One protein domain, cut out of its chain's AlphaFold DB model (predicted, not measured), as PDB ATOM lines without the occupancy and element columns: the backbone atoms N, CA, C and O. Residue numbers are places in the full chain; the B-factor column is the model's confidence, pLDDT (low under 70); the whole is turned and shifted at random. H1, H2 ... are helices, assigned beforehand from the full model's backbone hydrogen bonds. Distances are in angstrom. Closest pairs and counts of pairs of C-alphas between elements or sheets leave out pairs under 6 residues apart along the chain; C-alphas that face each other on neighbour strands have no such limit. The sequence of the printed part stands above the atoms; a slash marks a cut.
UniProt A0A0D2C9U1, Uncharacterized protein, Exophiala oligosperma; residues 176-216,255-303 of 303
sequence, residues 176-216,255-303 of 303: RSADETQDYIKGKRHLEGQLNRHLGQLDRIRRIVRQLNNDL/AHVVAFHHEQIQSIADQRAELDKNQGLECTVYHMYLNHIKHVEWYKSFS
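What this domain is: This is residues 176 to 216 and 255 to 303 of the 303 residues of an uncharacterized protein of Exophiala oligosperma (UniProt A0A0D2C9U1). One long straight helix, H1, runs the whole length of a rod, with a second helix, H2, side by side with its middle stretch and running back the opposite way. After H2 the chain folds back again into a thinner return strip of two short helices, H3 and H4, in which H3 packs on H2 and is apart from H1. The printed part has 90 residues with four named helices, in the order H1, H2, H3, H4, and no named strand; its class is all helix. It is loose, with a radius of gyration of the C-alphas of 16.4 A, and its C-alphas span 60 by 18 by 17 A.

Where its parts are: H1, residues 176 to 216, is the longest helix and measures 60.2 A from C-alpha 176 at (40.074, 49.905, -28.076) to C-alpha 216 at (65.092, 14.480, 13.653). H2, residues 255 to 278, measures 35.1 A. H3 holds residues 285 to 290 and measures 8.8 A. H4, residues 295 to 302, measures 10.9 A and ends with C-alpha 302 at (55.639, 21.081, 12.063).

How they stand to each other: H1 and H2 touch, and their closest C-alphas, those of His 198 and His 261, are 6.0 A apart. They run opposite ways at a shallow tilt of 19 degrees. H2 and H3 form a helical hairpin, running opposite ways at a shallow tilt of 27 degrees. H2 touches H3 with residues 265 to 273 alone, and their closest C-alphas are those of Ala 269 and Tyr 286, at 6.3 A. H1 and H3 are apart, and so are H3 and H4. H1 and H4 only just touch, with 3 pairs of C-alphas within 8 A, and H1 does so with residues 209 to 213 alone; the closest C-alphas are those of Val 209 and Ser 301, at 7.1 A. These two run the same way at a shallow tilt of 34 degrees, only just short of steep. H2 and H4 are close but not clearly touching, with the C-alphas of Ala 255 and Phe 302 at 7.2 A. The helix packing is mostly aligned: the three pairs that touch stand at shallow tilts. In H1, H2, H3 and H4 every O i to N i+4 pair is within hydrogen-bond range.

The domain as a whole: The two C-alphas farthest apart are those of Arg 176 and Leu 216, at 60.2 A. Residues 217 to 254 are not printed, and C-alphas 216 and 255 are 16.4 A apart across this cut. Of the links that are printed whole, H2 to H3 is short, with 6 residues, and H3 to H4 is tight, with 4. The mean pLDDT of the printed part is 87.9, and it is under 70 at residues 176 to 177, 290 and 292. Residue 303 is the chain's last.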
ATOM      1  N   ARG A 176      40.197  49.908 -29.549       61.44
ATOM      2  CA  ARG A 176      40.074  49.905 -28.076       61.44
ATOM      3  C   ARG A 176      39.781  48.520 -27.492       61.44
ATOM      4  O   ARG A 176      40.334  48.169 -26.464       61.44
ATOM      5  N   SER A 177      38.956  47.728 -28.171       65.56
ATOM      6  CA  SER A 177      38.597  46.368 -27.747       65.56
ATOM      7  C   SER A 177      39.743  45.360 -27.929       65.56
ATOM      8  O   SER A 177      39.869  44.416 -27.150       65.56
ATOM      9  N   ALA A 178      40.609  45.565 -28.927       70.38
ATOM     10  CA  ALA A 178      41.815  44.757 -29.128       70.38
ATOM     11  C   ALA A 178      42.928  45.076 -28.106       70.38
ATOM     12  O   ALA A 178      43.693  44.187 -27.738       70.38
ATOM     13  N   ASP A 179      43.007  46.327 -27.648       76.00
ATOM     14  CA  ASP A 179      43.970  46.784 -26.636       76.00
ATOM     15  C   ASP A 179      43.599  46.242 -25.239       76.00
ATOM     16  O   ASP A 179      44.405  45.603 -24.565       76.00
ATOM     17  N   GLU A 180      42.319  46.350 -24.864       79.31
ATOM     18  CA  GLU A 180      41.792  45.887 -23.570       79.31
ATOM     19  C   GLU A 180      41.897  44.361 -23.385       79.31
ATOM     20  O   GLU A 180      42.218  43.860 -22.304       79.31
ATOM     21  N   THR A 181      41.704  43.597 -24.465       82.69
ATOM     22  CA  THR A 181      41.879  42.137 -24.445       82.69
ATOM     23  C   THR A 181      43.349  41.725 -24.319       82.69
ATOM     24  O   THR A 181      43.649  40.737 -23.642       82.69
ATOM     25  N   GLN A 182      44.289  42.473 -24.911       84.44
ATOM     26  CA  GLN A 182      45.725  42.224 -24.737       84.44
ATOM     27  C   GLN A 182      46.189  42.504 -23.306       84.44
ATOM     28  O   GLN A 182      46.925  41.687 -22.740       84.44
ATOM     29  N   ASP A 183      45.722  43.596 -22.704       86.31
ATOM     30  CA  ASP A 183      46.044  43.947 -21.319       86.31
ATOM     31  C   ASP A 183      45.533  42.895 -20.333       86.31
ATOM     32  O   ASP A 183      46.285  42.447 -19.459       86.31
ATOM     33  N   TYR A 184      44.311  42.394 -20.532       89.06
ATOM     34  CA  TYR A 184      43.783  41.277 -19.751       89.06
ATOM     35  C   TYR A 184      44.649  40.014 -19.878       89.06
ATOM     36  O   TYR A 184      45.032  39.414 -18.870       89.06
ATOM     37  N   ILE A 185      45.011  39.608 -21.102       87.50
ATOM     38  CA  ILE A 185      45.837  38.410 -21.338       87.50
ATOM     39  C   ILE A 185      47.227  38.566 -20.705       87.50
ATOM     40  O   ILE A 185      47.808  37.596 -20.204       87.50
ATOM     41  N   LYS A 186      47.795  39.773 -20.740       90.88
ATOM     42  CA  LYS A 186      49.089  40.071 -20.119       90.88
ATOM     43  C   LYS A 186      48.994  40.013 -18.593       90.88
ATOM     44  O   LYS A 186      49.819  39.337 -17.978       90.88
ATOM     45  N   GLY A 187      47.973  40.637 -18.002       90.38
ATOM     46  CA  GLY A 187      47.706  40.591 -16.561       90.38
ATOM     47  C   GLY A 187      47.479  39.164 -16.061       90.38
ATOM     48  O   GLY A 187      48.105  38.735 -15.093       90.38
ATOM     49  N   LYS A 188      46.684  38.379 -16.797       90.00
ATOM     50  CA  LYS A 188      46.462  36.951 -16.543       90.00
ATOM     51  C   LYS A 188      47.768  36.162 -16.468       90.00
ATOM     52  O   LYS A 188      48.063  35.555 -15.442       90.00
ATOM     53  N   ARG A 189      48.561  36.195 -17.545       91.19
ATOM     54  CA  ARG A 189      49.817  35.431 -17.635       91.19
ATOM     55  C   ARG A 189      50.816  35.838 -16.558       91.19
ATOM     56  O   ARG A 189      51.561  35.000 -16.059       91.19
ATOM     57  N   HIS A 190      50.834  37.118 -16.199       93.75
ATOM     58  CA  HIS A 190      51.694  37.620 -15.139       93.75
ATOM     59  C   HIS A 190      51.331  37.017 -13.773       93.75
ATOM     60  O   HIS A 190      52.214  36.495 -13.092       93.75
ATOM     61  N   LEU A 191      50.045  37.017 -13.407       91.94
ATOM     62  CA  LEU A 191      49.571  36.413 -12.157       91.94
ATOM     63  C   LEU A 191      49.790  34.895 -12.124       91.94
ATOM     64  O   LEU A 191      50.240  34.369 -11.111       91.94
ATOM     65  N   GLU A 192      49.554  34.194 -13.234       90.62
ATOM     66  CA  GLU A 192      49.834  32.753 -13.349       90.62
ATOM     67  C   GLU A 192      51.328  32.442 -13.161       90.62
ATOM     68  O   GLU A 192      51.698  31.476 -12.491       90.62
ATOM     69  N   GLY A 193      52.212  33.282 -13.708       92.38
ATOM     70  CA  GLY A 193      53.653  33.173 -13.495       92.38
ATOM     71  C   GLY A 193      54.050  33.365 -12.027       92.38
ATOM     72  O   GLY A 193      54.824  32.568 -11.488       92.38
ATOM     73  N   GLN A 194      53.496  34.386 -11.364       94.38
ATOM     74  CA  GLN A 194      53.724  34.626  -9.935       94.38
ATOM     75  C   GLN A 194      53.216  33.467  -9.079       94.38
ATOM     76  O   GLN A 194      53.927  32.993  -8.190       94.38
ATOM     77  N   LEU A 195      52.027  32.955  -9.388       91.50
ATOM     78  CA  LEU A 195      51.479  31.801  -8.705       91.50
ATOM     79  C   LEU A 195      52.436  30.609  -8.778       91.50
ATOM     80  O   LEU A 195      52.801  30.028  -7.755       91.50
ATOM     81  N   ASN A 196      52.831  30.231  -9.995       92.19
ATOM     82  CA  ASN A 196      53.672  29.058 -10.215       92.19
ATOM     83  C   ASN A 196      55.009  29.186  -9.477       92.19
ATOM     84  O   ASN A 196      55.535  28.198  -8.959       92.19
ATOM     85  N   ARG A 197      55.537  30.411  -9.354       95.00
ATOM     86  CA  ARG A 197      56.707  30.699  -8.519       95.00
ATOM     87  C   ARG A 197      56.442  30.342  -7.055       95.00
ATOM     88  O   ARG A 197      57.251  29.619  -6.477       95.00
ATOM     89  N   HIS A 198      55.344  30.815  -6.465       93.88
ATOM     90  CA  HIS A 198      55.016  30.556  -5.057       93.88
ATOM     91  C   HIS A 198      54.701  29.083  -4.772       93.88
ATOM     92  O   HIS A 198      55.222  28.536  -3.799       93.88
ATOM     93  N   LEU A 199      53.958  28.405  -5.651       91.69
ATOM     94  CA  LEU A 199      53.724  26.959  -5.549       91.69
ATOM     95  C   LEU A 199      55.042  26.175  -5.606       91.69
ATOM     96  O   LEU A 199      55.310  25.335  -4.746       91.69
ATOM     97  N   GLY A 200      55.925  26.520  -6.547       92.50
ATOM     98  CA  GLY A 200      57.250  25.910  -6.641       92.50
ATOM     99  C   GLY A 200      58.127  26.155  -5.405       92.50
ATOM    100  O   GLY A 200      58.947  25.300  -5.058       92.50
ATOM    101  N   GLN A 201      57.964  27.290  -4.710       93.75
ATOM    102  CA  GLN A 201      58.641  27.524  -3.427       93.75
ATOM    103  C   GLN A 201      58.080  26.651  -2.307       93.75
ATOM    104  O   GLN A 201      58.863  26.033  -1.587       93.75
ATOM    105  N   LEU A 202      56.758  26.527  -2.192       93.56
ATOM    106  CA  LEU A 202      56.144  25.623  -1.216       93.56
ATOM    107  C   LEU A 202      56.600  24.172  -1.422       93.56
ATOM    108  O   LEU A 202      56.929  23.490  -0.454       93.56
ATOM    109  N   ASP A 203      56.728  23.712  -2.668       93.19
ATOM    110  CA  ASP A 203      57.243  22.372  -2.976       93.19
ATOM    111  C   ASP A 203      58.721  22.187  -2.595       93.19
ATOM    112  O   ASP A 203      59.140  21.096  -2.186       93.19
ATOM    113  N   ARG A 204      59.538  23.239  -2.733       95.31
ATOM    114  CA  ARG A 204      60.927  23.247  -2.249       95.31
ATOM    115  C   ARG A 204      60.971  23.163  -0.727       95.31
ATOM    116  O   ARG A 204      61.645  22.278  -0.203       95.31
ATOM    117  N   ILE A 205      60.205  24.003  -0.033       95.12
ATOM    118  CA  ILE A 205      60.120  23.993   1.433       95.12
ATOM    119  C   ILE A 205      59.631  22.629   1.926       95.12
ATOM    120  O   ILE A 205      60.212  22.072   2.850       95.12
ATOM    121  N   ARG A 206      58.648  22.015   1.254       94.56
ATOM    122  CA  ARG A 206      58.122  20.692   1.628       94.56
ATOM    123  C   ARG A 206      59.202  19.614   1.575       94.56
ATOM    124  O   ARG A 206      59.182  18.675   2.364       94.56
ATOM    125  N   ARG A 207      60.128  19.689   0.616       95.38
ATOM    126  CA  ARG A 207      61.265  18.756   0.541       95.38
ATOM    127  C   ARG A 207      62.258  18.986   1.678       95.38
ATOM    128  O   ARG A 207      62.699  18.012   2.272       95.38
ATOM    129  N   ILE A 208      62.547  20.246   2.001       94.38
ATOM    130  CA  ILE A 208      63.454  20.606   3.097       94.38
ATOM    131  C   ILE A 208      62.886  20.153   4.446       94.38
ATOM    132  O   ILE A 208      63.569  19.464   5.188       94.38
ATOM    133  N   VAL A 209      61.621  20.468   4.738       95.69
ATOM    134  CA  VAL A 209      60.969  20.074   5.999       95.69
ATOM    135  C   VAL A 209      60.905  18.551   6.138       95.69
ATOM    136  O   VAL A 209      61.182  18.032   7.212       95.69
ATOM    137  N   ARG A 210      60.623  17.815   5.051       95.94
ATOM    138  CA  ARG A 210      60.692  16.344   5.069       95.94
ATOM    139  C   ARG A 210      62.087  15.825   5.401       95.94
ATOM    140  O   ARG A 210      62.192  14.889   6.181       95.94
ATOM    141  N   GLN A 211      63.135  16.425   4.838       95.75
ATOM    142  CA  GLN A 211      64.505  16.048   5.177       95.75
ATOM    143  C   GLN A 211      64.795  16.301   6.660       95.75
ATOM    144  O   GLN A 211      65.247  15.391   7.340       95.75
ATOM    145  N   LEU A 212      64.450  17.485   7.176       94.25
ATOM    146  CA  LEU A 212      64.649  17.826   8.588       94.25
ATOM    147  C   LEU A 212      63.890  16.881   9.530       94.25
ATOM    148  O   LEU A 212      64.421  16.508  10.568       94.25
ATOM    149  N   ASN A 213      62.673  16.465   9.169       96.44
ATOM    150  CA  ASN A 213      61.906  15.498   9.958       96.44
ATOM    151  C   ASN A 213      62.546  14.104   9.952       96.44
ATOM    152  O   ASN A 213      62.559  13.448  10.988       96.44
ATOM    153  N   ASN A 214      63.106  13.666   8.821       96.31
ATOM    154  CA  ASN A 214      63.862  12.413   8.771       96.31
ATOM    155  C   ASN A 214      65.125  12.494   9.645       96.31
ATOM    156  O   ASN A 214      65.407  11.557  10.384       96.31
ATOM    157  N   ASP A 215      65.849  13.616   9.592       93.56
ATOM    158  CA  ASP A 215      67.060  13.832  10.392       93.56
ATOM    159  C   ASP A 215      66.736  13.877  11.899       93.56
ATOM    160  O   ASP A 215      67.473  13.314  12.707       93.56
ATOM    161  N   LEU A 216      65.613  14.503  12.281       95.50
ATOM    162  CA  LEU A 216      65.092  14.480  13.653       95.50
ATOM    163  C   LEU A 216      64.806  13.047  14.109       95.50
ATOM    164  O   LEU A 216      65.289  12.642  15.162       95.50
ATOM    165  N   ALA A 255      57.892  27.575   9.202       94.25
ATOM    166  CA  ALA A 255      56.452  27.769   9.385       94.25
ATOM    167  C   ALA A 255      55.983  29.166   8.937       94.25
ATOM    168  O   ALA A 255      54.985  29.287   8.225       94.25
ATOM    169  N   HIS A 256      56.735  30.221   9.273       93.69
ATOM    170  CA  HIS A 256      56.393  31.585   8.853       93.69
ATOM    171  C   HIS A 256      56.587  31.804   7.346       93.69
ATOM    172  O   HIS A 256      55.820  32.534   6.725       93.69
ATOM    173  N   VAL A 257      57.569  31.136   6.732       94.69
ATOM    174  CA  VAL A 257      57.810  31.207   5.281       94.69
ATOM    175  C   VAL A 257      56.671  30.533   4.509       94.69
ATOM    176  O   VAL A 257      56.220  31.043   3.483       94.69
ATOM    177  N   VAL A 258      56.167  29.404   5.017       94.25
ATOM    178  CA  VAL A 258      54.981  28.734   4.466       94.25
ATOM    179  C   VAL A 258      53.751  29.633   4.576       94.25
ATOM    180  O   VAL A 258      53.032  29.784   3.589       94.25
ATOM    181  N   ALA A 259      53.530  30.259   5.737       92.62
ATOM    182  CA  ALA A 259      52.422  31.194   5.936       92.62
ATOM    183  C   ALA A 259      52.476  32.358   4.932       92.62
ATOM    184  O   ALA A 259      51.504  32.584   4.217       92.62
ATOM    185  N   PHE A 260      53.644  32.994   4.782       95.38
ATOM    186  CA  PHE A 260      53.865  34.050   3.791       95.38
ATOM    187  C   PHE A 260      53.488  33.606   2.372       95.38
ATOM    188  O   PHE A 260      52.776  34.309   1.660       95.38
ATOM    189  N   HIS A 261      53.933  32.425   1.933       93.75
ATOM    190  CA  HIS A 261      53.602  31.949   0.592       93.75
ATOM    191  C   HIS A 261      52.117  31.618   0.412       93.75
ATOM    192  O   HIS A 261      51.589  31.873  -0.668       93.75
ATOM    193  N   HIS A 262      51.434  31.102   1.436       92.25
ATOM    194  CA  HIS A 262      49.982  30.929   1.379       92.25
ATOM    195  C   HIS A 262      49.252  32.273   1.249       92.25
ATOM    196  O   HIS A 262      48.361  32.388   0.411       92.25
ATOM    197  N   GLU A 263      49.662  33.299   2.000       92.94
ATOM    198  CA  GLU A 263      49.092  34.650   1.894       92.94
ATOM    199  C   GLU A 263      49.291  35.249   0.494       92.94
ATOM    200  O   GLU A 263      48.363  35.821  -0.075       92.94
ATOM    201  N   GLN A 264      50.474  35.073  -0.106       93.75
ATOM    202  CA  GLN A 264      50.730  35.542  -1.474       93.75
ATOM    203  C   GLN A 264      49.867  34.809  -2.507       93.75
ATOM    204  O   GLN A 264      49.315  35.441  -3.404       93.75
ATOM    205  N   ILE A 265      49.705  33.490  -2.373       91.88
ATOM    206  CA  ILE A 265      48.823  32.708  -3.254       91.88
ATOM    207  C   ILE A 265      47.379  33.204  -3.138       91.88
ATOM    208  O   ILE A 265      46.727  33.398  -4.164       91.88
ATOM    209  N   GLN A 266      46.905  33.467  -1.918       91.44
ATOM    210  CA  GLN A 266      45.573  34.024  -1.691       91.44
ATOM    211  C   GLN A 266      45.425  35.406  -2.339       91.44
ATOM    212  O   GLN A 266      44.484  35.630  -3.092       91.44
ATOM    213  N   SER A 267      46.394  36.307  -2.150       93.31
ATOM    214  CA  SER A 267      46.365  37.636  -2.775       93.31
ATOM    215  C   SER A 267      46.325  37.563  -4.307       93.31
ATOM    216  O   SER A 267      45.582  38.305  -4.951       93.31
ATOM    217  N   ILE A 268      47.085  36.643  -4.911       92.00
ATOM    218  CA  ILE A 268      47.068  36.416  -6.362       92.00
ATOM    219  C   ILE A 268      45.703  35.871  -6.807       92.00
ATOM    220  O   ILE A 268      45.219  36.239  -7.880       92.00
ATOM    221  N   ALA A 269      45.062  35.024  -5.999       90.31
ATOM    222  CA  ALA A 269      43.701  34.554  -6.243       90.31
ATOM    223  C   ALA A 269      42.684  35.680  -6.272       90.31
ATOM    224  O   ALA A 269      41.895  35.756  -7.214       90.31
ATOM    225  N   ASP A 270      42.751  36.573  -5.293       91.62
ATOM    226  CA  ASP A 270      41.848  37.711  -5.185       91.62
ATOM    227  C   ASP A 270      42.012  38.639  -6.396       91.62
ATOM    228  O   ASP A 270      41.035  38.988  -7.060       91.62
ATOM    229  N   GLN A 271      43.260  38.956  -6.766       92.62
ATOM    230  CA  GLN A 271      43.570  39.761  -7.955       92.62
ATOM    231  C   GLN A 271      43.061  39.107  -9.241       92.62
ATOM    232  O   GLN A 271      42.544  39.776 -10.137       92.62
ATOM    233  N   ARG A 272      43.200  37.783  -9.348       90.56
ATOM    234  CA  ARG A 272      42.758  37.041 -10.523       90.56
ATOM    235  C   ARG A 272      41.235  36.987 -10.622       90.56
ATOM    236  O   ARG A 272      40.705  37.126 -11.722       90.56
ATOM    237  N   ALA A 273      40.552  36.836  -9.493       90.25
ATOM    238  CA  ALA A 273      39.099  36.876  -9.419       90.25
ATOM    239  C   ALA A 273      38.547  38.236  -9.842       90.25
ATOM    240  O   ALA A 273      37.587  38.288 -10.608       90.25
ATOM    241  N   GLU A 274      39.186  39.323  -9.409       91.88
ATOM    242  CA  GLU A 274      38.800  40.674  -9.815       91.88
ATOM    243  C   GLU A 274      39.028  40.894 -11.319       91.88
ATOM    244  O   GLU A 274      38.156  41.423 -12.008       91.88
ATOM    245  N   LEU A 275      40.153  40.418 -11.870       90.88
ATOM    246  CA  LEU A 275      40.402  40.470 -13.316       90.88
ATOM    247  C   LEU A 275      39.360  39.692 -14.130       90.88
ATOM    248  O   LEU A 275      38.936  40.172 -15.178       90.88
ATOM    249  N   ASP A 276      38.961  38.504 -13.676       90.12
ATOM    250  CA  ASP A 276      37.971  37.681 -14.379       90.12
ATOM    251  C   ASP A 276      36.564  38.284 -14.276       90.12
ATOM    252  O   ASP A 276      35.863  38.384 -15.286       90.12
ATOM    253  N   LYS A 277      36.203  38.825 -13.107       91.00
ATOM    254  CA  LYS A 277      34.958  39.574 -12.901       91.00
ATOM    255  C   LYS A 277      34.855  40.790 -13.823       91.00
ATOM    256  O   LYS A 277      33.800  41.009 -14.416       91.00
ATOM    257  N   ASN A 278      35.946  41.536 -14.002       91.31
ATOM    258  CA  ASN A 278      35.990  42.697 -14.897       91.31
ATOM    259  C   ASN A 278      35.787  42.334 -16.379       91.31
ATOM    260  O   ASN A 278      35.400  43.191 -17.166       91.31
ATOM    261  N   GLN A 279      36.002  41.071 -16.758       87.25
ATOM    262  CA  GLN A 279      35.734  40.549 -18.104       87.25
ATOM    263  C   GLN A 279      34.400  39.789 -18.208       87.25
ATOM    264  O   GLN A 279      34.091  39.237 -19.262       87.25
ATOM    265  N   GLY A 280      33.609  39.726 -17.129       89.44
ATOM    266  CA  GLY A 280      32.368  38.948 -17.083       89.44
ATOM    267  C   GLY A 280      32.583  37.429 -17.100       89.44
ATOM    268  O   GLY A 280      31.686  36.693 -17.507       89.44
ATOM    269  N   LEU A 281      33.764  36.959 -16.690       86.88
ATOM    270  CA  LEU A 281      34.123  35.543 -16.622       86.88
ATOM    271  C   LEU A 281      33.985  35.005 -15.192       86.88
ATOM    272  O   LEU A 281      34.220  35.714 -14.213       86.88
ATOM    273  N   GLU A 282      33.649  33.721 -15.071       83.50
ATOM    274  CA  GLU A 282      33.643  33.026 -13.784       83.50
ATOM    275  C   GLU A 282      35.076  32.707 -13.331       83.50
ATOM    276  O   GLU A 282      35.893  32.168 -14.086       83.50
ATOM    277  N   CYS A 283      35.395  33.031 -12.076       77.31
ATOM    278  CA  CYS A 283      36.714  32.785 -11.509       77.31
ATOM    279  C   CYS A 283      36.884  31.306 -11.123       77.31
ATOM    280  O   CYS A 283      36.486  30.863 -10.046       77.31
ATOM    281  N   THR A 284      37.555  30.537 -11.978       80.00
ATOM    282  CA  THR A 284      37.904  29.122 -11.722       80.00
ATOM    283  C   THR A 284      39.128  28.953 -10.816       80.00
ATOM    284  O   THR A 284      39.444  27.862 -10.339       80.00
ATOM    285  N   VAL A 285      39.827  30.049 -10.550       73.12
ATOM    286  CA  VAL A 285      41.153  30.055  -9.938       73.12
ATOM    287  C   VAL A 285      41.108  29.679  -8.450       73.12
ATOM    288  O   VAL A 285      41.992  28.969  -7.976       73.12
ATOM    289  N   TYR A 286      40.033  30.020  -7.735       76.38
ATOM    290  CA  TYR A 286      39.814  29.564  -6.356       76.38
ATOM    291  C   TYR A 286      39.746  28.040  -6.227       76.38
ATOM    292  O   TYR A 286      40.318  27.478  -5.296       76.38
ATOM    293  N   HIS A 287      39.104  27.359  -7.178       76.31
ATOM    294  CA  HIS A 287      39.026  25.897  -7.181       76.31
ATOM    295  C   HIS A 287      40.399  25.266  -7.425       76.31
ATOM    296  O   HIS A 287      40.748  24.271  -6.792       76.31
ATOM    297  N   MET A 288      41.213  25.880  -8.287       72.56
ATOM    298  CA  MET A 288      42.614  25.493  -8.446       72.56
ATOM    299  C   MET A 288      43.395  25.661  -7.135       72.56
ATOM    300  O   MET A 288      44.138  24.763  -6.752       72.56
ATOM    301  N   TYR A 289      43.209  26.769  -6.412       71.31
ATOM    302  CA  TYR A 289      43.970  27.057  -5.193       71.31
ATOM    303  C   TYR A 289      43.576  26.263  -3.966       71.31
ATOM    304  O   TYR A 289      44.462  25.797  -3.249       71.31
ATOM    305  N   LEU A 290      42.282  26.076  -3.728       69.81
ATOM    306  CA  LEU A 290      41.794  25.316  -2.580       69.81
ATOM    307  C   LEU A 290      42.337  23.880  -2.587       69.81
ATOM    308  O   LEU A 290      42.642  23.335  -1.530       69.81
ATOM    309  N   ASN A 291      42.587  23.312  -3.770       73.25
ATOM    310  CA  ASN A 291      43.228  22.003  -3.912       73.25
ATOM    311  C   ASN A 291      44.715  21.987  -3.499       73.25
ATOM    312  O   ASN A 291      45.259  20.930  -3.171       73.25
ATOM    313  N   HIS A 292      45.394  23.136  -3.512       67.94
ATOM    314  CA  HIS A 292      46.817  23.257  -3.181       67.94
ATOM    315  C   HIS A 292      47.077  23.709  -1.743       67.94
ATOM    316  O   HIS A 292      48.163  23.461  -1.207       67.94
ATOM    317  N   ILE A 293      46.093  24.333  -1.098       70.56
ATOM    318  CA  ILE A 293      46.194  24.775   0.289       70.56
ATOM    319  C   ILE A 293      45.992  23.571   1.217       70.56
ATOM    320  O   ILE A 293      44.896  23.223   1.647       70.56
ATOM    321  N   LYS A 294      47.101  22.915   1.554       79.81
ATOM    322  CA  LYS A 294      47.123  21.756   2.451       79.81
ATOM    323  C   LYS A 294      47.515  22.148   3.873       79.81
ATOM    324  O   LYS A 294      48.510  21.654   4.402       79.81
ATOM    325  N   HIS A 295      46.750  23.039   4.506       77.62
ATOM    326  CA  HIS A 295      47.043  23.506   5.872       77.62
ATOM    327  C   HIS A 295      47.245  22.354   6.866       77.62
ATOM    328  O   HIS A 295      48.165  22.396   7.678       77.62
ATOM    329  N   VAL A 296      46.444  21.291   6.746       83.56
ATOM    330  CA  VAL A 296      46.542  20.103   7.605       83.56
ATOM    331  C   VAL A 296      47.866  19.353   7.406       83.56
ATOM    332  O   VAL A 296      48.451  18.878   8.374       83.56
ATOM    333  N   GLU A 297      48.366  19.252   6.169       87.50
ATOM    334  CA  GLU A 297      49.648  18.591   5.870       87.50
ATOM    335  C   GLU A 297      50.818  19.375   6.474       87.50
ATOM    336  O   GLU A 297      51.706  18.798   7.104       87.50
ATOM    337  N   TRP A 298      50.792  20.702   6.333       89.50
ATOM    338  CA  TRP A 298      51.813  21.571   6.908       89.50
ATOM    339  C   TRP A 298      51.794  21.551   8.431       89.50
ATOM    340  O   TRP A 298      52.850  21.415   9.036       89.50
ATOM    341  N   TYR A 299      50.614  21.599   9.050       87.69
ATOM    342  CA  TYR A 299      50.487  21.497  10.503       87.69
ATOM    343  C   TYR A 299      51.105  20.198  11.038       87.69
ATOM    344  O   TYR A 299      51.919  20.234  11.958       87.69
ATOM    345  N   LYS A 300      50.807  19.061  10.393       90.69
ATOM    346  CA  LYS A 300      51.420  17.766  10.723       90.69
ATOM    347  C   LYS A 300      52.934  17.754  10.526       90.69
ATOM    348  O   LYS A 300      53.628  17.070  11.256       90.69
ATOM    349  N   SER A 301      53.445  18.494   9.546       88.25
ATOM    350  CA  SER A 301      54.883  18.537   9.252       88.25
ATOM    351  C   SER A 301      55.687  19.343  10.280       88.25
ATOM    352  O   SER A 301      56.900  19.160  10.363       88.25
ATOM    353  N   PHE A 302      55.029  20.233  11.032       89.44
ATOM    354  CA  PHE A 302      55.639  21.081  12.063       89.44
ATOM    355  C   PHE A 302      55.277  20.682  13.497       89.44
ATOM    356  O   PHE A 302      55.777  21.315  14.427       89.44
ATOM    357  N   SER A 303      54.416  19.678  13.674       84.06
ATOM    358  CA  SER A 303      54.169  19.047  14.975       84.06
ATOM    359  C   SER A 303      55.345  18.118  15.254       84.06
ATOM    360  O   SER A 303      56.186  18.472  16.110       84.06
TER     361      SER A 303